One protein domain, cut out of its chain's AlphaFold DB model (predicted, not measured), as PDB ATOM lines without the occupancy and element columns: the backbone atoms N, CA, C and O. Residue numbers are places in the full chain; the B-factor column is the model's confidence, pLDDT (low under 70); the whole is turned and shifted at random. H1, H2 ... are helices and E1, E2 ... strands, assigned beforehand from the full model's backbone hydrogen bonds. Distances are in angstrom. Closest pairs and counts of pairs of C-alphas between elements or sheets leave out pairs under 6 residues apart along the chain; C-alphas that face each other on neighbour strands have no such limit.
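Overview. This is residues 190 to 326 of the 326 residues of an uncharacterized protein of Chloroflexi bacterium (UniProt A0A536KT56). An elongated body is made of small antiparallel sheets set one after another along its length: the hairpin E1 E2 and the short helix H1 lie toward one end, the sheet E3 E4 E5 E6 comes next, and a second sheet, E7 E10 E11, stands farther along, with the hairpin E8 E9 beside its E7 edge. Over the face of the first sheet turned away from the second lie the short helix H1 and, loosely placed, the hairpin E1 E2, while residues 254 to 268 link the two larger sheets. The printed part has 137 residues with one named helix and eleven named strands, in the order E1 E2 H1 E3 E4 E5 E6 E7 E8 E9 E10 E11. The class is mostly strand, though the named elements hold 57 of the 137 residues, under half. The whole is compact, with a radius of gyration of the C-alphas of 14.9 A, and spans 49 by 27 by 26 A.

Arrangement. The largest sheet has E3, residues 220 to 223, E4, residues 230 to 233, E5, residues 238 to 242, and E6, residues 248 to 253, in that order. It is a meander, each strand the antiparallel neighbour of the one before, and its strands' lines turn by 51 degrees from edge to edge. In the hairpin E3 and E4, N 220 and O 233 are 2.8 A apart, within hydrogen-bond range. In the hairpin E4 and E5, N 232 and O 240 are 2.8 A apart, and in the hairpin E5 and E6, N 241 and O 250 are 2.8 A apart, both within that range. H1, residues 201 to 204, is on this sheet at a height over the sheet of 8.7 A and only just over E6, with 3 of its C-alphas falling there; their closest C-alphas are those of Ala 204 and Ile 248, 5.1 A apart. H1 is too short for any O i to N i+4 pair, and its one O i to N i+3 pair is within range. E1, residues 190 to 194, and E2, residues 197 to 200, form a hairpin with N 191 and O 199 at 2.8 A. The closest C-alphas of E1 and E4 are those of Val 194 and Ser 230, 7.5 A apart. The second sheet runs E7, residues 269 to 273, E10, residues 297 to 302, and E11, residues 308 to 313, antiparallel throughout. N 270 and O 301 of E7 and E10 are 2.8 A apart, and N 298 and O 312 of the hairpin E10 and E11 are 2.9 A apart. Residues 262 to 263 pair antiparallel with residues 270 to 271 of E7. E8, residues 280 to 283, and E9, residues 290 to 293, form a hairpin with N 282 and O 291 at 2.8 A; the closest C-alphas of E7 and E8 are those of Pro 273 and Ala 280, 6.4 A apart. E6 and E7 are apart, and E4 and E7 only just so, at 8.2 A.

Along the chain. E1 begins at C-alpha 190, (51.726, 64.976, 113.727), and E11 ends at C-alpha 313, (50.639, 45.570, 144.251). From first to last C-alpha, E10 measures 17.0 A, E11 14.9 A, E6 14.2 A, E7 13.4 A, E5 13.3 A and E1 10.9 A. E6 begins at C-alpha 248, (61.675, 63.008, 119.447).

Size, cuts and confidence. The two C-alphas farthest apart, those of Pro 208 and Thr 316, are 50.1 A apart. The printed part has no cut and ends at residue 326, the chain's last. The links H1 to E3 and E6 to E7 are long, with 15 residues each. Residues 314 to 326 hold no named element. The mean pLDDT of the printed part is 70.8, and 64 residues are under 70, among them residues 274 to 298 and 303 to 326.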
ATOM      1  N   PRO A 190      51.563  64.345 112.430       87.69
ATOM      2  CA  PRO A 190      51.726  64.976 113.727       87.69
ATOM      3  C   PRO A 190      51.379  63.989 114.838       87.69
ATOM      4  O   PRO A 190      50.424  63.220 114.731       87.69
ATOM      5  N   LEU A 191      52.164  64.045 115.908       84.69
ATOM      6  CA  LEU A 191      52.047  63.186 117.077       84.69
ATOM      7  C   LEU A 191      51.326  63.916 118.219       84.69
ATOM      8  O   LEU A 191      50.377  63.384 118.786       84.69
ATOM      9  N   ALA A 192      51.738  65.152 118.516       83.88
ATOM     10  CA  ALA A 192      51.083  66.029 119.486       83.88
ATOM     11  C   ALA A 192      51.505  67.493 119.284       83.88
ATOM     12  O   ALA A 192      52.450  67.789 118.548       83.88
ATOM     13  N   GLU A 193      50.840  68.408 119.985       84.38
ATOM     14  CA  GLU A 193      51.343  69.760 120.217       84.38
ATOM     15  C   GLU A 193      51.998  69.814 121.603       84.38
ATOM     16  O   GLU A 193      51.384  69.458 122.602       84.38
ATOM     17  N   VAL A 194      53.255  70.248 121.665       81.31
ATOM     18  CA  VAL A 194      54.032  70.380 122.901       81.31
ATOM     19  C   VAL A 194      54.524  71.813 122.989       81.31
ATOM     20  O   VAL A 194      55.238  72.292 122.110       81.31
ATOM     21  N   GLN A 195      54.115  72.519 124.045       78.44
ATOM     22  CA  GLN A 195      54.535  73.902 124.308       78.44
ATOM     23  C   GLN A 195      54.307  74.862 123.116       78.44
ATOM     24  O   GLN A 195      55.106  75.763 122.868       78.44
ATOM     25  N   GLY A 196      53.215  74.673 122.367       78.31
ATOM     26  CA  GLY A 196      52.878  75.496 121.199       78.31
ATOM     27  C   GLY A 196      53.601  75.109 119.905       78.31
ATOM     28  O   GLY A 196      53.494  75.826 118.913       78.31
ATOM     29  N   SER A 197      54.356  74.007 119.898       83.69
ATOM     30  CA  SER A 197      55.020  73.462 118.708       83.69
ATOM     31  C   SER A 197      54.465  72.086 118.358       83.69
ATOM     32  O   SER A 197      54.258  71.250 119.235       83.69
ATOM     33  N   VAL A 198      54.256  71.822 117.070       87.12
ATOM     34  CA  VAL A 198      53.802  70.506 116.603       87.12
ATOM     35  C   VAL A 198      54.989  69.551 116.533       87.12
ATOM     36  O   VAL A 198      55.967  69.817 115.835       87.12
ATOM     37  N   VAL A 199      54.890  68.430 117.242       87.00
ATOM     38  CA  VAL A 199      55.838  67.318 117.174       87.00
ATOM     39  C   VAL A 199      55.379  66.361 116.083       87.00
ATOM     40  O   VAL A 199      54.233  65.913 116.093       87.00
ATOM     41  N   PHE A 200      56.275  66.013 115.164       86.19
ATOM     42  CA  PHE A 200      55.991  65.085 114.070       86.19
ATOM     43  C   PHE A 200      56.665  63.731 114.286       86.19
ATOM     44  O   PHE A 200      57.830  63.668 114.685       86.19
ATOM     45  N   ALA A 201      55.963  62.648 113.957       81.94
ATOM     46  CA  ALA A 201      56.456  61.276 114.082       81.94
ATOM     47  C   ALA A 201      57.728  61.013 113.257       81.94
ATOM     48  O   ALA A 201      58.664  60.380 113.742       81.94
ATOM     49  N   CYS A 202      57.823  61.597 112.060       78.81
ATOM     50  CA  CYS A 202      59.012  61.508 111.207       78.81
ATOM     51  C   CYS A 202      60.278  62.121 111.840       78.81
ATOM     52  O   CYS A 202      61.385  61.852 111.379       78.81
ATOM     53  N   SER A 203      60.158  62.913 112.914       72.94
ATOM     54  CA  SER A 203      61.333  63.385 113.659       72.94
ATOM     55  C   SER A 203      62.048  62.266 114.430       72.94
ATOM     56  O   SER A 203      63.224  62.424 114.753       72.94
ATOM     57  N   ALA A 204      61.380  61.134 114.694       64.31
ATOM     58  CA  ALA A 204      61.968  59.962 115.347       64.31
ATOM     59  C   ALA A 204      62.733  59.045 114.379       64.31
ATOM     60  O   ALA A 204      63.542  58.215 114.805       64.31
ATOM     61  N   THR A 205      62.461  59.141 113.076       60.19
ATOM     62  CA  THR A 205      62.938  58.176 112.085       60.19
ATOM     63  C   THR A 205      64.212  58.681 111.417       60.19
ATOM     64  O   THR A 205      64.183  59.594 110.600       60.19
ATOM     65  N   THR A 206      65.351  58.063 111.730       54.56
ATOM     66  CA  THR A 206      66.628  58.318 111.033       54.56
ATOM     67  C   THR A 206      66.769  57.523 109.731       54.56
ATOM     68  O   THR A 206      67.706  57.756 108.968       54.56
ATOM     69  N   GLN A 207      65.851  56.587 109.465       54.44
ATOM     70  CA  GLN A 207      65.811  55.787 108.244       54.44
ATOM     71  C   GLN A 207      64.666  56.250 107.330       54.44
ATOM     72  O   GLN A 207      63.508  56.210 107.753       54.44
ATOM     73  N   PRO A 208      64.959  56.640 106.076       51.62
ATOM     74  CA  PRO A 208      63.934  56.937 105.081       51.62
ATOM     75  C   PRO A 208      62.979  55.748 104.896       51.62
ATOM     76  O   PRO A 208      63.428  54.628 104.652       51.62
ATOM     77  N   GLY A 209      61.670  55.983 105.013       53.31
ATOM     78  CA  GLY A 209      60.630  54.964 104.812       53.31
ATOM     79  C   GLY A 209      60.279  54.110 106.037       53.31
ATOM     80  O   GLY A 209      59.407  53.250 105.930       53.31
ATOM     81  N   ALA A 210      60.906  54.335 107.197       58.62
ATOM     82  CA  ALA A 210      60.386  53.799 108.452       58.62
ATOM     83  C   ALA A 210      59.085  54.538 108.805       58.62
ATOM     84  O   ALA A 210      59.085  55.763 108.866       58.62
ATOM     85  N   SER A 211      57.993  53.798 109.006       61.75
ATOM     86  CA  SER A 211      56.715  54.347 109.466       61.75
ATOM     87  C   SER A 211      56.556  54.073 110.956       61.75
ATOM     88  O   SER A 211      56.753  52.943 111.416       61.75
ATOM     89  N   LEU A 212      56.229  55.111 111.715       71.38
ATOM     90  CA  LEU A 212      55.810  55.008 113.103       71.38
ATOM     91  C   LEU A 212      54.285  54.890 113.148       71.38
ATOM     92  O   LEU A 212      53.563  55.796 112.739       71.38
ATOM     93  N   THR A 213      53.781  53.790 113.709       72.88
ATOM     94  CA  THR A 213      52.356  53.691 114.027       72.88
ATOM     95  C   THR A 213      52.018  54.706 115.111       72.88
ATOM     96  O   THR A 213      52.536  54.621 116.225       72.88
ATOM     97  N   LEU A 214      51.160  55.672 114.783       75.50
ATOM     98  CA  LEU A 214      50.691  56.640 115.764       75.50
ATOM     99  C   LEU A 214      49.800  55.947 116.801       75.50
ATOM    100  O   LEU A 214      48.868  55.231 116.415       75.50
ATOM    101  N   PRO A 215      50.043  56.165 118.101       77.75
ATOM    102  CA  PRO A 215      49.145  55.666 119.127       77.75
ATOM    103  C   PRO A 215      47.771  56.331 119.012       77.75
ATOM    104  O   PRO A 215      47.649  57.495 118.626       77.75
ATOM    105  N   ALA A 216      46.724  55.586 119.361       69.19
ATOM    106  CA  ALA A 216      45.364  56.102 119.347       69.19
ATOM    107  C   ALA A 216      45.090  57.013 120.556       69.19
ATOM    108  O   ALA A 216      45.485  56.707 121.684       69.19
ATOM    109  N   GLY A 217      44.322  58.079 120.323       69.88
ATOM    110  CA  GLY A 217      43.851  58.988 121.367       69.88
ATOM    111  C   GLY A 217      44.882  60.038 121.809       69.88
ATOM    112  O   GLY A 217      45.997  60.083 121.292       69.88
ATOM    113  N   PRO A 218      44.497  60.926 122.742       74.12
ATOM    114  CA  PRO A 218      45.371  61.987 123.225       74.12
ATOM    115  C   PRO A 218      46.475  61.441 124.140       74.12
ATOM    116  O   PRO A 218      46.258  60.524 124.936       74.12
ATOM    117  N   ALA A 219      47.657  62.049 124.058       85.88
ATOM    118  CA  ALA A 219      48.753  61.800 124.987       85.88
ATOM    119  C   ALA A 219      48.597  62.619 126.275       85.88
ATOM    120  O   ALA A 219      48.051  63.722 126.273       85.88
ATOM    121  N   PHE A 220      49.186  62.133 127.363       86.31
ATOM    122  CA  PHE A 220      49.514  62.965 128.516       86.31
ATOM    123  C   PHE A 220      50.856  63.669 128.274       86.31
ATOM    124  O   PHE A 220      51.876  62.993 128.160       86.31
ATOM    125  N   ASP A 221      50.869  65.007 128.237       87.69
ATOM    126  CA  ASP A 221      52.107  65.809 128.279       87.69
ATOM    127  C   ASP A 221      52.628  65.892 129.723       87.69
ATOM    128  O   ASP A 221      52.082  66.606 130.577       87.69
ATOM    129  N   LEU A 222      53.666  65.108 130.014       87.00
ATOM    130  CA  LEU A 222      54.336  65.062 131.307       87.00
ATOM    131  C   LEU A 222      55.629  65.872 131.247       87.00
ATOM    132  O   LEU A 222      56.577  65.506 130.558       87.00
ATOM    133  N   ARG A 223      55.696  66.962 132.011       85.06
ATOM    134  CA  ARG A 223      56.877  67.833 132.032       85.06
ATOM    135  C   ARG A 223      57.915  67.335 133.022       85.06
ATOM    136  O   ARG A 223      57.573  66.999 134.158       85.06
ATOM    137  N   THR A 224      59.177  67.352 132.610       76.19
ATOM    138  CA  THR A 224      60.292  67.093 133.527       76.19
ATOM    139  C   THR A 224      60.557  68.322 134.413       76.19
ATOM    140  O   THR A 224      59.973  69.397 134.224       76.19
ATOM    141  N   ALA A 225      61.451  68.197 135.400       74.44
ATOM    142  CA  ALA A 225      61.933  69.362 136.146       74.44
ATOM    143  C   ALA A 225      62.687  70.361 135.241       74.44
ATOM    144  O   ALA A 225      62.720  71.561 135.535       74.44
ATOM    145  N   HIS A 226      63.244  69.880 134.127       68.31
ATOM    146  CA  HIS A 226      63.773  70.698 133.047       68.31
ATOM    147  C   HIS A 226      62.592  71.179 132.193       68.31
ATOM    148  O   HIS A 226      61.959  70.412 131.476       68.31
ATOM    149  N   ARG A 227      62.251  72.470 132.299       66.25
ATOM    150  CA  ARG A 227      61.008  73.058 131.744       66.25
ATOM    151  C   ARG A 227      60.843  72.933 130.224       66.25
ATOM    152  O   ARG A 227      59.771  73.249 129.714       66.25
ATOM    153  N   ASP A 228      61.871  72.455 129.547       75.88
ATOM    154  CA  ASP A 228      61.994  72.435 128.102       75.88
ATOM    155  C   ASP A 228      61.971  70.997 127.548       75.88
ATOM    156  O   ASP A 228      62.102  70.812 126.342       75.88
ATOM    157  N   GLU A 229      61.814  69.991 128.419       83.06
ATOM    158  CA  GLU A 229      61.665  68.583 128.050       83.06
ATOM    159  C   GLU A 229      60.301  68.053 128.506       83.06
ATOM    160  O   GLU A 229      59.854  68.292 129.638       83.06
ATOM    161  N   SER A 230      59.670  67.284 127.625       87.56
ATOM    162  CA  SER A 230      58.360  66.676 127.843       87.56
ATOM    163  C   SER A 230      58.396  65.193 127.502       87.56
ATOM    164  O   SER A 230      59.096  64.756 126.593       87.56
ATOM    165  N   VAL A 231      57.596  64.402 128.204       89.62
ATOM    166  CA  VAL A 231      57.318  63.011 127.864       89.62
ATOM    167  C   VAL A 231      55.844  62.902 127.516       89.62
ATOM    168  O   VAL A 231      54.980  63.134 128.360       89.62
ATOM    169  N   LEU A 232      55.567  62.544 126.269       89.88
ATOM    170  CA  LEU A 232      54.233  62.214 125.794       89.88
ATOM    171  C   LEU A 232      53.964  60.751 126.114       89.88
ATOM    172  O   LEU A 232      54.669  59.878 125.614       89.88
ATOM    173  N   ALA A 233      52.970  60.486 126.954       89.50
ATOM    174  CA  ALA A 233      52.619  59.142 127.393       89.50
ATOM    175  C   ALA A 233      51.189  58.799 126.951       89.50
ATOM    176  O   ALA A 233      50.245  59.496 127.324       89.50
ATOM    177  N   TYR A 234      51.019  57.739 126.165       88.38
ATOM    178  CA  TYR A 234      49.723  57.324 125.625       88.38
ATOM    179  C   TYR A 234      49.103  56.197 126.451       88.38
ATOM    180  O   TYR A 234      49.835  55.337 126.947       88.38
ATOM    181  N   PRO A 235      47.763  56.135 126.577       83.31
ATOM    182  CA  PRO A 235      47.084  55.056 127.300       83.31
ATOM    183  C   PRO A 235      47.415  53.642 126.796       83.31
ATOM    184  O   PRO A 235      47.360  52.689 127.571       83.31
ATOM    185  N   SER A 236      47.812  53.504 125.524       83.12
ATOM    186  CA  SER A 236      48.323  52.252 124.943       83.12
ATOM    187  C   SER A 236      49.618  51.755 125.597       83.12
ATOM    188  O   SER A 236      49.937  50.573 125.501       83.12
ATOM    189  N   GLY A 237      50.353  52.637 126.281       81.81
ATOM    190  CA  GLY A 237      51.681  52.386 126.835       81.81
ATOM    191  C   GLY A 237      52.829  52.842 125.940       81.81
ATOM    192  O   GLY A 237      53.990  52.711 126.337       81.81
ATOM    193  N   ASP A 238      52.527  53.394 124.765       87.88
ATOM    194  CA  ASP A 238      53.515  54.077 123.934       87.88
ATOM    195  C   ASP A 238      53.940  55.386 124.597       87.88
ATOM    196  O   ASP A 238      53.121  56.112 125.170       87.88
ATOM    197  N   TRP A 239      55.227  55.707 124.521       88.38
ATOM    198  CA  TRP A 239      55.744  56.963 125.040       88.38
ATOM    199  C   TRP A 239      56.840  57.546 124.153       88.38
ATOM    200  O   TRP A 239      57.610  56.817 123.523       88.38
ATOM    201  N   PHE A 240      56.922  58.876 124.149       88.38
ATOM    202  CA  PHE A 240      57.888  59.655 123.379       88.38
ATOM    203  C   PHE A 240      58.500  60.730 124.267       88.38
ATOM    204  O   PHE A 240      57.787  61.549 124.845       88.38
ATOM    205  N   ARG A 241      59.828  60.740 124.370       87.50
ATOM    206  CA  ARG A 241      60.587  61.819 124.998       87.50
ATOM    207  C   ARG A 241      60.863  62.893 123.958       87.50
ATOM    208  O   ARG A 241      61.440  62.606 122.908       87.50
ATOM    209  N   ILE A 242      60.451  64.106 124.278       86.75
ATOM    210  CA  ILE A 242      60.617  65.311 123.482       86.75
ATOM    211  C   ILE A 242      61.665  66.168 124.191       86.75
ATOM    212  O   ILE A 242      61.422  66.648 125.300       86.75
ATOM    213  N   ASP A 243      62.835  66.302 123.568       79.12
ATOM    214  CA  ASP A 243      63.904  67.180 124.063       79.12
ATOM    215  C   ASP A 243      63.630  68.634 123.629       79.12
ATOM    216  O   ASP A 243      62.568  68.943 123.096       79.12
ATOM    217  N   HIS A 244      64.590  69.545 123.817       69.94
ATOM    218  CA  HIS A 244      64.488  70.946 123.401       69.94
ATOM    219  C   HIS A 244      64.011  71.108 121.933       69.94
ATOM    220  O   HIS A 244      64.791  70.979 120.983       69.94
ATOM    221  N   GLY A 245      62.726  71.441 121.749       67.50
ATOM    222  CA  GLY A 245      62.070  71.646 120.449       67.50
ATOM    223  C   GLY A 245      61.158  70.485 120.010       67.50
ATOM    224  O   GLY A 245      60.897  69.567 120.775       67.50
ATOM    225  N   PRO A 246      60.641  70.479 118.765       71.06
ATOM    226  CA  PRO A 246      59.692  69.464 118.298       71.06
ATOM    227  C   PRO A 246      60.384  68.159 117.854       71.06
ATOM    228  O   PRO A 246      60.036  67.585 116.821       71.06
ATOM    229  N   ARG A 247      61.425  67.723 118.575       78.12
ATOM    230  CA  ARG A 247      62.234  66.550 118.218       78.12
ATOM    231  C   ARG A 247      62.021  65.419 119.206       78.12
ATOM    232  O   ARG A 247      62.186  65.596 120.409       78.12
ATOM    233  N   ILE A 248      61.735  64.241 118.668       82.94
ATOM    234  CA  ILE A 248      61.675  63.008 119.447       82.94
ATOM    235  C   ILE A 248      63.109  62.538 119.721       82.94
ATOM    236  O   ILE A 248      63.851  62.194 118.803       82.94
ATOM    237  N   ALA A 249      63.497  62.526 120.992       81.50
ATOM    238  CA  ALA A 249      64.811  62.088 121.459       81.50
ATOM    239  C   ALA A 249      64.826  60.633 121.935       81.50
ATOM    240  O   ALA A 249      65.859  59.963 121.925       81.50
ATOM    241  N   GLY A 250      63.663  60.125 122.332       81.62
ATOM    242  CA  GLY A 250      63.487  58.752 122.768       81.62
ATOM    243  C   GLY A 250      62.064  58.292 122.529       81.62
ATOM    244  O   GLY A 250      61.131  59.087 122.543       81.62
ATOM    245  N   GLN A 251      61.900  56.995 122.316       86.38
ATOM    246  CA  GLN A 251      60.590  56.367 122.230       86.38
ATOM    247  C   GLN A 251      60.655  54.952 122.790       86.38
ATOM    248  O   GLN A 251      61.714  54.304 122.757       86.38
ATOM    249  N   GLY A 252      59.517  54.460 123.255       82.62
ATOM    250  CA  GLY A 252      59.374  53.094 123.720       82.62
ATOM    251  C   GLY A 252      57.922  52.693 123.905       82.62
ATOM    252  O   GLY A 252      57.002  53.480 123.707       82.62
ATOM    253  N   HIS A 253      57.751  51.435 124.290       85.19
ATOM    254  CA  HIS A 253      56.457  50.829 124.544       85.19
ATOM    255  C   HIS A 253      56.511  50.073 125.870       85.19
ATOM    256  O   HIS A 253      57.523  49.449 126.206       85.19
ATOM    257  N   GLY A 254      55.422  50.121 126.622       78.44
ATOM    258  CA  GLY A 254      55.248  49.375 127.857       78.44
ATOM    259  C   GLY A 254      53.786  49.043 128.104       78.44
ATOM    260  O   GLY A 254      52.933  49.225 127.245       78.44
ATOM    261  N   SER A 255      53.475  48.562 129.304       74.69
ATOM    262  CA  SER A 255      52.082  48.394 129.703       74.69
ATOM    263  C   SER A 255      51.520  49.740 130.169       74.69
ATOM    264  O   SER A 255      51.826  50.195 131.272       74.69
ATOM    265  N   GLY A 256      50.702  50.374 129.320       73.25
ATOM    266  CA  GLY A 256      49.927  51.572 129.671       73.25
ATOM    267  C   GLY A 256      48.922  51.299 130.791       73.25
ATOM    268  O   GLY A 256      48.959  50.247 131.433       73.25
ATOM    269  N   GLY A 257      47.993  52.202 131.061       72.56
ATOM    270  CA  GLY A 257      47.002  51.965 132.107       72.56
ATOM    271  C   GLY A 257      45.876  52.979 132.116       72.56
ATOM    272  O   GLY A 257      45.750  53.815 131.224       72.56
ATOM    273  N   GLU A 258      45.063  52.907 133.160       70.75
ATOM    274  CA  GLU A 258      43.945  53.821 133.366       70.75
ATOM    275  C   GLU A 258      44.390  55.003 134.229       70.75
ATOM    276  O   GLU A 258      45.268  54.858 135.076       70.75
ATOM    277  N   GLY A 259      43.797  56.177 134.011       73.69
ATOM    278  CA  GLY A 259      44.101  57.387 134.779       73.69
ATOM    279  C   GLY A 259      45.376  58.118 134.344       73.69
ATOM    280  O   GLY A 259      46.051  57.742 133.386       73.69
ATOM    281  N   ARG A 260      45.689  59.213 135.050       81.44
ATOM    282  CA  ARG A 260      46.796  60.110 134.692       81.44
ATOM    283  C   ARG A 260      48.147  59.574 135.201       81.44
ATOM    284  O   ARG A 260      48.301  59.428 136.419       81.44
ATOM    285  N   PRO A 261      49.138  59.338 134.320       86.31
ATOM    286  CA  PRO A 261      50.481  58.945 134.728       86.31
ATOM    287  C   PRO A 261      51.238  60.089 135.419       86.31
ATOM    288  O   PRO A 261      50.962  61.271 135.201       86.31
ATOM    289  N   GLY A 262      52.215  59.720 136.246       84.50
ATOM    290  CA  GLY A 262      53.199  60.616 136.850       84.50
ATOM    291  C   GLY A 262      54.577  60.443 136.213       84.50
ATOM    292  O   GLY A 262      54.883  59.388 135.661       84.50
ATOM    293  N   LEU A 263      55.429  61.463 136.318       85.94
ATOM    294  CA  LEU A 263      56.796  61.447 135.796       85.94
ATOM    295  C   LEU A 263      57.789  61.787 136.907       85.94
ATOM    296  O   LEU A 263      57.551  62.684 137.716       85.94
ATOM    297  N   SER A 264      58.897  61.054 136.943       79.50
ATOM    298  CA  SER A 264      60.053  61.380 137.785       79.50
ATOM    299  C   SER A 264      60.669  62.735 137.400       79.50
ATOM    300  O   SER A 264      60.614  63.124 136.232       79.50
ATOM    301  N   PRO A 265      61.270  63.479 138.349       78.19
ATOM    302  CA  PRO A 265      61.830  64.803 138.065       78.19
ATOM    303  C   PRO A 265      62.901  64.827 136.967       78.19
ATOM    304  O   PRO A 265      62.977  65.803 136.224       78.19
ATOM    305  N   ASP A 266      63.698  63.763 136.858       76.06
ATOM    306  CA  ASP A 266      64.739  63.578 135.838       76.06
ATOM    307  C   ASP A 266      64.187  63.118 134.475       76.06
ATOM    308  O   ASP A 266      64.941  62.966 133.513       76.06
ATOM    309  N   GLY A 267      62.875  62.878 134.385       78.56
ATOM    310  CA  GLY A 267      62.208  62.391 133.183       78.56
ATOM    311  C   GLY A 267      62.543  60.945 132.820       78.56
ATOM    312  O   GLY A 267      62.135  60.491 131.754       78.56
ATOM    313  N   GLY A 268      63.280  60.215 133.664       80.56
ATOM    314  CA  GLY A 268      63.782  58.873 133.353       80.56
ATOM    315  C   GLY A 268      62.754  57.761 133.559       80.56
ATOM    316  O   GLY A 268      62.885  56.687 132.981       80.56
ATOM    317  N   THR A 269      61.717  58.020 134.353       82.25
ATOM    318  CA  THR A 269      60.726  57.028 134.801       82.25
ATOM    319  C   THR A 269      59.301  57.583 134.753       82.25
ATOM    320  O   THR A 269      59.030  58.636 135.341       82.25
ATOM    321  N   ILE A 270      58.392  56.848 134.104       84.88
ATOM    322  CA  ILE A 270      56.943  57.086 134.053       84.88
ATOM    323  C   ILE A 270      56.249  56.106 135.003       84.88
ATOM    324  O   ILE A 270      56.529  54.905 135.009       84.88
ATOM    325  N   TYR A 271      55.297  56.613 135.775       81.38
ATOM    326  CA  TYR A 271      54.534  55.856 136.755       81.38
ATOM    327  C   TYR A 271      53.060  55.855 136.379       81.38
ATOM    328  O   TYR A 271      52.420  56.907 136.378       81.38
ATOM    329  N   TRP A 272      52.512  54.681 136.082       83.06
ATOM    330  CA  TRP A 272      51.139  54.555 135.610       83.06
ATOM    331  C   TRP A 272      50.213  53.931 136.666       83.06
ATOM    332  O   TRP A 272      50.542  52.871 137.220       83.06
ATOM    333  N   PRO A 273      49.044  54.542 136.935       75.06
ATOM    334  CA  PRO A 273      48.011  53.916 137.753       75.06
ATOM    335  C   PRO A 273      47.481  52.579 137.176       75.06
ATOM    336  O   PRO A 273      47.211  52.432 135.987       75.06
ATOM    337  N   GLY A 274      47.346  51.545 138.010       66.56
ATOM    338  CA  GLY A 274      46.764  50.263 137.589       66.56
ATOM    339  C   GLY A 274      45.249  50.334 137.337       66.56
ATOM    340  O   GLY A 274      44.564  51.188 137.893       66.56
ATOM    341  N   SER A 275      44.725  49.369 136.573       58.94
ATOM    342  CA  SER A 275      43.344  49.272 136.044       58.94
ATOM    343  C   SER A 275      42.212  49.114 137.073       58.94
ATOM    344  O   SER A 275      41.111  48.693 136.739       58.94
ATOM    345  N   LEU A 276      42.481  49.317 138.361       54.16
ATOM    346  CA  LEU A 276      41.488  49.143 139.413       54.16
ATOM    347  C   LEU A 276      41.667  50.263 140.444       54.16
ATOM    348  O   LEU A 276      42.488  50.164 141.358       54.16
ATOM    349  N   SER A 277      40.854  51.310 140.266       52.88
ATOM    350  CA  SER A 277      40.545  52.393 141.219       52.88
ATOM    351  C   SER A 277      41.497  53.597 141.287       52.88
ATOM    352  O   SER A 277      41.180  54.565 141.981       52.88
ATOM    353  N   ALA A 278      42.611  53.599 140.551       55.09
ATOM    354  CA  ALA A 278      43.557  54.709 140.584       55.09
ATOM    355  C   ALA A 278      43.214  55.798 139.552       55.09
ATOM    356  O   ALA A 278      43.020  55.503 138.378       55.09
ATOM    357  N   THR A 279      43.180  57.062 139.976       61.75
ATOM    358  CA  THR A 279      42.834  58.201 139.096       61.75
ATOM    359  C   THR A 279      44.047  59.027 138.673       61.75
ATOM    360  O   THR A 279      44.077  59.543 137.555       61.75
ATOM    361  N   ALA A 280      45.070  59.134 139.526       62.69
ATOM    362  CA  ALA A 280      46.293  59.874 139.221       62.69
ATOM    363  C   ALA A 280      47.488  59.436 140.082       62.69
ATOM    364  O   ALA A 280      47.324  58.926 141.197       62.69
ATOM    365  N   VAL A 281      48.694  59.707 139.576       68.38
ATOM    366  CA  VAL A 281      49.970  59.550 140.287       68.38
ATOM    367  C   VAL A 281      50.692  60.899 140.385       68.38
ATOM    368  O   VAL A 281      50.790  61.632 139.403       68.38
ATOM    369  N   ALA A 282      51.223  61.220 141.564       66.94
ATOM    370  CA  ALA A 282      52.053  62.392 141.828       66.94
ATOM    371  C   ALA A 282      53.442  61.968 142.323       66.94
ATOM    372  O   ALA A 282      53.562  61.039 143.119       66.94
ATOM    373  N   VAL A 283      54.489  62.666 141.881       67.94
ATOM    374  CA  VAL A 283      55.885  62.402 142.269       67.94
ATOM    375  C   VAL A 283      56.445  63.621 142.998       67.94
ATOM    376  O   VAL A 283      56.189  64.762 142.601       67.94
ATOM    377  N   SER A 284      57.180  63.404 144.088       66.62
ATOM    378  CA  SER A 284      57.852  64.469 144.830       66.62
ATOM    379  C   SER A 284      58.943  65.133 143.991       66.62
ATOM    380  O   SER A 284      59.522  64.542 143.080       66.62
ATOM    381  N   ARG A 285      59.268  66.385 144.332       65.81
ATOM    382  CA  ARG A 285      60.302  67.167 143.630       65.81
ATOM    383  C   ARG A 285      61.693  66.540 143.659       65.81
ATOM    384  O   ARG A 285      62.474  66.795 142.753       65.81
ATOM    385  N   ASP A 286      62.005  65.790 144.705       65.00
ATOM    386  CA  ASP A 286      63.282  65.094 144.878       65.00
ATOM    387  C   ASP A 286      63.259  63.669 144.301       65.00
ATOM    388  O   ASP A 286      64.235  62.939 144.433       65.00
ATOM    389  N   GLY A 287      62.146  63.257 143.681       62.78
ATOM    390  CA  GLY A 287      61.977  61.934 143.080       62.78
ATOM    391  C   GLY A 287      61.937  60.794 144.095       62.78
ATOM    392  O   GLY A 287      61.876  59.637 143.694       62.78
ATOM    393  N   SER A 288      61.984  61.096 145.394       59.19
ATOM    394  CA  SER A 288      62.126  60.100 146.454       59.19
ATOM    395  C   SER A 288      60.797  59.535 146.950       59.19
ATOM    396  O   SER A 288      60.795  58.478 147.575       59.19
ATOM    397  N   TYR A 289      59.672  60.189 146.648       57.00
ATOM    398  CA  TYR A 289      58.346  59.751 147.064       57.00
ATOM    399  C   TYR A 289      57.343  59.844 145.926       57.00
ATOM    400  O   TYR A 289      57.137  60.895 145.319       57.00
ATOM    401  N   LEU A 290      56.660  58.734 145.695       63.62
ATOM    402  CA  LEU A 290      55.496  58.668 144.835       63.62
ATOM    403  C   LEU A 290      54.219  58.595 145.671       63.62
ATOM    404  O   LEU A 290      54.204  57.967 146.723       63.62
ATOM    405  N   TYR A 291      53.149  59.210 145.186       62.41
ATOM    406  CA  TYR A 291      51.814  59.136 145.758       62.41
ATOM    407  C   TYR A 291      50.836  58.727 144.657       62.41
ATOM    408  O   TYR A 291      50.713  59.417 143.649       62.41
ATOM    409  N   ALA A 292      50.121  57.619 144.839       61.78
ATOM    410  CA  ALA A 292      49.025  57.224 143.955       61.78
ATOM    411  C   ALA A 292      47.690  57.444 144.671       61.78
ATOM    412  O   ALA A 292      47.512  56.992 145.802       61.78
ATOM    413  N   LEU A 293      46.747  58.132 144.026       57.91
ATOM    414  CA  LEU A 293      45.400  58.310 144.562       57.91
ATOM    415  C   LEU A 293      44.515  57.141 144.111       57.91
ATOM    416  O   LEU A 293      44.202  57.020 142.927       57.91
ATOM    417  N   GLY A 294      44.119  56.294 145.071       57.88
ATOM    418  CA  GLY A 294      43.089  55.259 144.899       57.88
ATOM    419  C   GLY A 294      43.547  53.900 144.354       57.88
ATOM    420  O   GLY A 294      42.713  53.141 143.882       57.88
ATOM    421  N   SER A 295      44.830  53.537 144.382       55.38
ATOM    422  CA  SER A 295      45.310  52.396 143.586       55.38
ATOM    423  C   SER A 295      45.108  50.993 144.182       55.38
ATOM    424  O   SER A 295      45.213  50.774 145.386       55.38
ATOM    425  N   ARG A 296      44.878  50.005 143.297       60.47
ATOM    426  CA  ARG A 296      45.133  48.560 143.522       60.47
ATOM    427  C   ARG A 296      46.369  48.035 142.769       60.47
ATOM    428  O   ARG A 296      46.578  46.830 142.657       60.47
ATOM    429  N   GLY A 297      47.211  48.934 142.263       62.94
ATOM    430  CA  GLY A 297      48.504  48.608 141.658       62.94
ATOM    431  C   GLY A 297      49.164  49.809 140.978       62.94
ATOM    432  O   GLY A 297      48.477  50.750 140.578       62.94
ATOM    433  N   LEU A 298      50.491  49.773 140.846       69.81
ATOM    434  CA  LEU A 298      51.304  50.783 140.162       69.81
ATOM    435  C   LEU A 298      52.248  50.105 139.161       69.81
ATOM    436  O   LEU A 298      52.950  49.155 139.520       69.81
ATOM    437  N   ARG A 299      52.282  50.611 137.925       73.62
ATOM    438  CA  ARG A 299      53.215  50.175 136.875       73.62
ATOM    439  C   ARG A 299      54.334  51.200 136.740       73.62
ATOM    440  O   ARG A 299      54.063  52.399 136.736       73.62
ATOM    441  N   VAL A 300      55.575  50.735 136.625       71.38
ATOM    442  CA  VAL A 300      56.754  51.602 136.498       71.38
ATOM    443  C   VAL A 300      57.473  51.301 135.193       71.38
ATOM    444  O   VAL A 300      57.878  50.163 134.935       71.38
ATOM    445  N   LEU A 301      57.604  52.328 134.361       64.94
ATOM    446  CA  LEU A 301      58.189  52.277 133.029       64.94
ATOM    447  C   LEU A 301      59.417  53.176 133.003       64.94
ATOM    448  O   LEU A 301      59.358  54.305 133.481       64.94
ATOM    449  N   SER A 302      60.504  52.714 132.401       74.00
ATOM    450  CA  SER A 302      61.645  53.583 132.157       74.00
ATOM    451  C   SER A 302      61.530  54.245 130.788       74.00
ATOM    452  O   SER A 302      61.445  53.586 129.746       74.00
ATOM    453  N   ALA A 303      61.566  55.573 130.815       66.88
ATOM    454  CA  ALA A 303      61.642  56.452 129.658       66.88
ATOM    455  C   ALA A 303      63.080  56.582 129.110       66.88
ATOM    456  O   ALA A 303      63.336  57.397 128.223       66.88
ATOM    457  N   SER A 304      64.031  55.792 129.627       64.38
ATOM    458  CA  SER A 304      65.445  55.831 129.229       64.38
ATOM    459  C   SER A 304      65.941  54.542 128.555       64.38
ATOM    460  O   SER A 304      66.731  54.611 127.617       64.38
ATOM    461  N   ASP A 305      65.438  53.368 128.949       56.88
ATOM    462  CA  ASP A 305      65.948  52.056 128.505       56.88
ATOM    463  C   ASP A 305      64.857  51.102 127.964       56.88
ATOM    464  O   ASP A 305      65.090  49.902 127.780       56.88
ATOM    465  N   ARG A 306      63.696  51.659 127.578       55.16
ATOM    466  CA  ARG A 306      62.631  50.996 126.789       55.16
ATOM    467  C   ARG A 306      62.017  49.756 127.443       55.16
ATOM    468  O   ARG A 306      61.525  48.875 126.737       55.16
ATOM    469  N   LYS A 307      62.045  49.654 128.774       58.50
ATOM    470  CA  LYS A 307      61.520  48.489 129.494       58.50
ATOM    471  C   LYS A 307      60.602  48.879 130.643       58.50
ATOM    472  O   LYS A 307      60.793  49.880 131.331       58.50
ATOM    473  N   GLN A 308      59.604  48.030 130.864       57.12
ATOM    474  CA  GLN A 308      58.877  48.003 132.123       57.12
ATOM    475  C   GLN A 308      59.825  47.515 133.216       57.12
ATOM    476  O   GLN A 308      60.412  46.439 133.096       57.12
ATOM    477  N   VAL A 309      59.976  48.325 134.259       60.84
ATOM    478  CA  VAL A 309      60.950  48.096 135.326       60.84
ATOM    479  C   VAL A 309      60.325  47.268 136.445       60.84
ATOM    480  O   VAL A 309      60.950  46.335 136.940       60.84
ATOM    481  N   ALA A 310      59.079  47.571 136.829       66.50
ATOM    482  CA  ALA A 310      58.426  46.901 137.950       66.50
ATOM    483  C   ALA A 310      56.893  47.047 137.955       66.50
ATOM    484  O   ALA A 310      56.325  47.944 137.327       66.50
ATOM    485  N   ASN A 311      56.241  46.165 138.723       64.12
ATOM    486  CA  ASN A 311      54.834  46.248 139.114       64.12
ATOM    487  C   ASN A 311      54.731  46.166 140.636       64.12
ATOM    488  O   ASN A 311      55.245  45.220 141.232       64.12
ATOM    489  N   TYR A 312      54.020  47.109 141.247       63.44
ATOM    490  CA  TYR A 312      53.802  47.134 142.691       63.44
ATOM    491  C   TYR A 312      52.326  46.860 143.005       63.44
ATOM    492  O   TYR A 312      51.463  47.586 142.504       63.44
ATOM    493  N   PRO A 313      52.004  45.829 143.808       56.34
ATOM    494  CA  PRO A 313      50.639  45.570 144.251       56.34
ATOM    495  C   PRO A 313      50.226  46.542 145.369       56.34
ATOM    496  O   PRO A 313      51.020  46.827 146.261       56.34
ATOM    497  N   ALA A 314      48.971  47.005 145.355       54.81
ATOM    498  CA  ALA A 314      48.362  47.749 146.463       54.81
ATOM    499  C   ALA A 314      47.120  46.990 146.953       54.81
ATOM    500  O   ALA A 314      46.256  46.622 146.155       54.81
ATOM    501  N   VAL A 315      47.071  46.675 148.250       52.44
ATOM    502  CA  VAL A 315      46.175  45.631 148.786       52.44
ATOM    503  C   VAL A 315      44.823  46.197 149.229       52.44
ATOM    504  O   VAL A 315      43.828  45.473 149.216       52.44
ATOM    505  N   THR A 316      44.721  47.494 149.546       47.72
ATOM    506  CA  THR A 316      43.446  48.104 149.949       47.72
ATOM    507  C   THR A 316      43.234  49.460 149.261       47.72
ATOM    508  O   THR A 316      44.070  50.352 149.321       47.72
ATOM    509  N   GLY A 317      42.114  49.616 148.541       42.22
ATOM    510  CA  GLY A 317      41.838  50.719 147.596       42.22
ATOM    511  C   GLY A 317      41.611  52.115 148.203       42.22
ATOM    512  O   GLY A 317      40.751  52.853 147.729       42.22
ATOM    513  N   ARG A 318      42.331  52.471 149.272       43.22
ATOM    514  CA  ARG A 318      42.393  53.811 149.883       43.22
ATOM    515  C   ARG A 318      43.808  54.205 150.329       43.22
ATOM    516  O   ARG A 318      43.966  55.194 151.039       43.22
ATOM    517  N   GLU A 319      44.830  53.452 149.939       50.16
ATOM    518  CA  GLU A 319      46.200  53.682 150.394       50.16
ATOM    519  C   GLU A 319      46.957  54.661 149.493       50.16
ATOM    520  O   GLU A 319      46.938  54.568 148.266       50.16
ATOM    521  N   ILE A 320      47.662  55.590 150.136       51.59
ATOM    522  CA  ILE A 320      48.750  56.339 149.521       51.59
ATOM    523  C   ILE A 320      49.964  55.403 149.517       51.59
ATOM    524  O   ILE A 320      50.563  55.161 150.564       51.59
ATOM    525  N   VAL A 321      50.321  54.857 148.355       53.34
ATOM    526  CA  VAL A 321      51.514  54.009 148.226       53.34
ATOM    527  C   VAL A 321      52.746  54.898 148.106       53.34
ATOM    528  O   VAL A 321      52.951  55.491 147.051       53.34
ATOM    529  N   LEU A 322      53.561  54.964 149.164       50.19
ATOM    530  CA  LEU A 322      54.915  55.510 149.083       50.19
ATOM    531  C   LEU A 322      55.831  54.481 148.413       50.19
ATOM    532  O   LEU A 322      56.121  53.434 148.989       50.19
ATOM    533  N   VAL A 323      56.316  54.804 147.218       52.88
ATOM    534  CA  VAL A 323      57.443  54.096 146.599       52.88
ATOM    535  C   VAL A 323      58.668  54.991 146.717       52.88
ATOM    536  O   VAL A 323      58.631  56.132 146.256       52.88
ATOM    537  N   THR A 324      59.723  54.487 147.356       45.06
ATOM    538  CA  THR A 324      61.031  55.146 147.400       45.06
ATOM    539  C   THR A 324      61.900  54.618 146.273       45.06
ATOM    540  O   THR A 324      62.045  53.401 146.144       45.06
ATOM    541  N   ASN A 325      62.484  55.517 145.480       44.31
ATOM    542  CA  ASN A 325      63.528  55.153 144.524       44.31
ATOM    543  C   ASN A 325      64.717  54.546 145.287       44.31
ATOM    544  O   ASN A 325      65.254  55.186 146.193       44.31
ATOM    545  N   GLY A 326      65.054  53.297 144.960       36.59
ATOM    546  CA  GLY A 326      66.257  52.605 145.428       36.59
ATOM    547  C   GLY A 326      67.406  52.785 144.454       36.59
ATOM    548  O   GLY A 326      67.118  52.858 143.239       36.59
TER     549      GLY A 326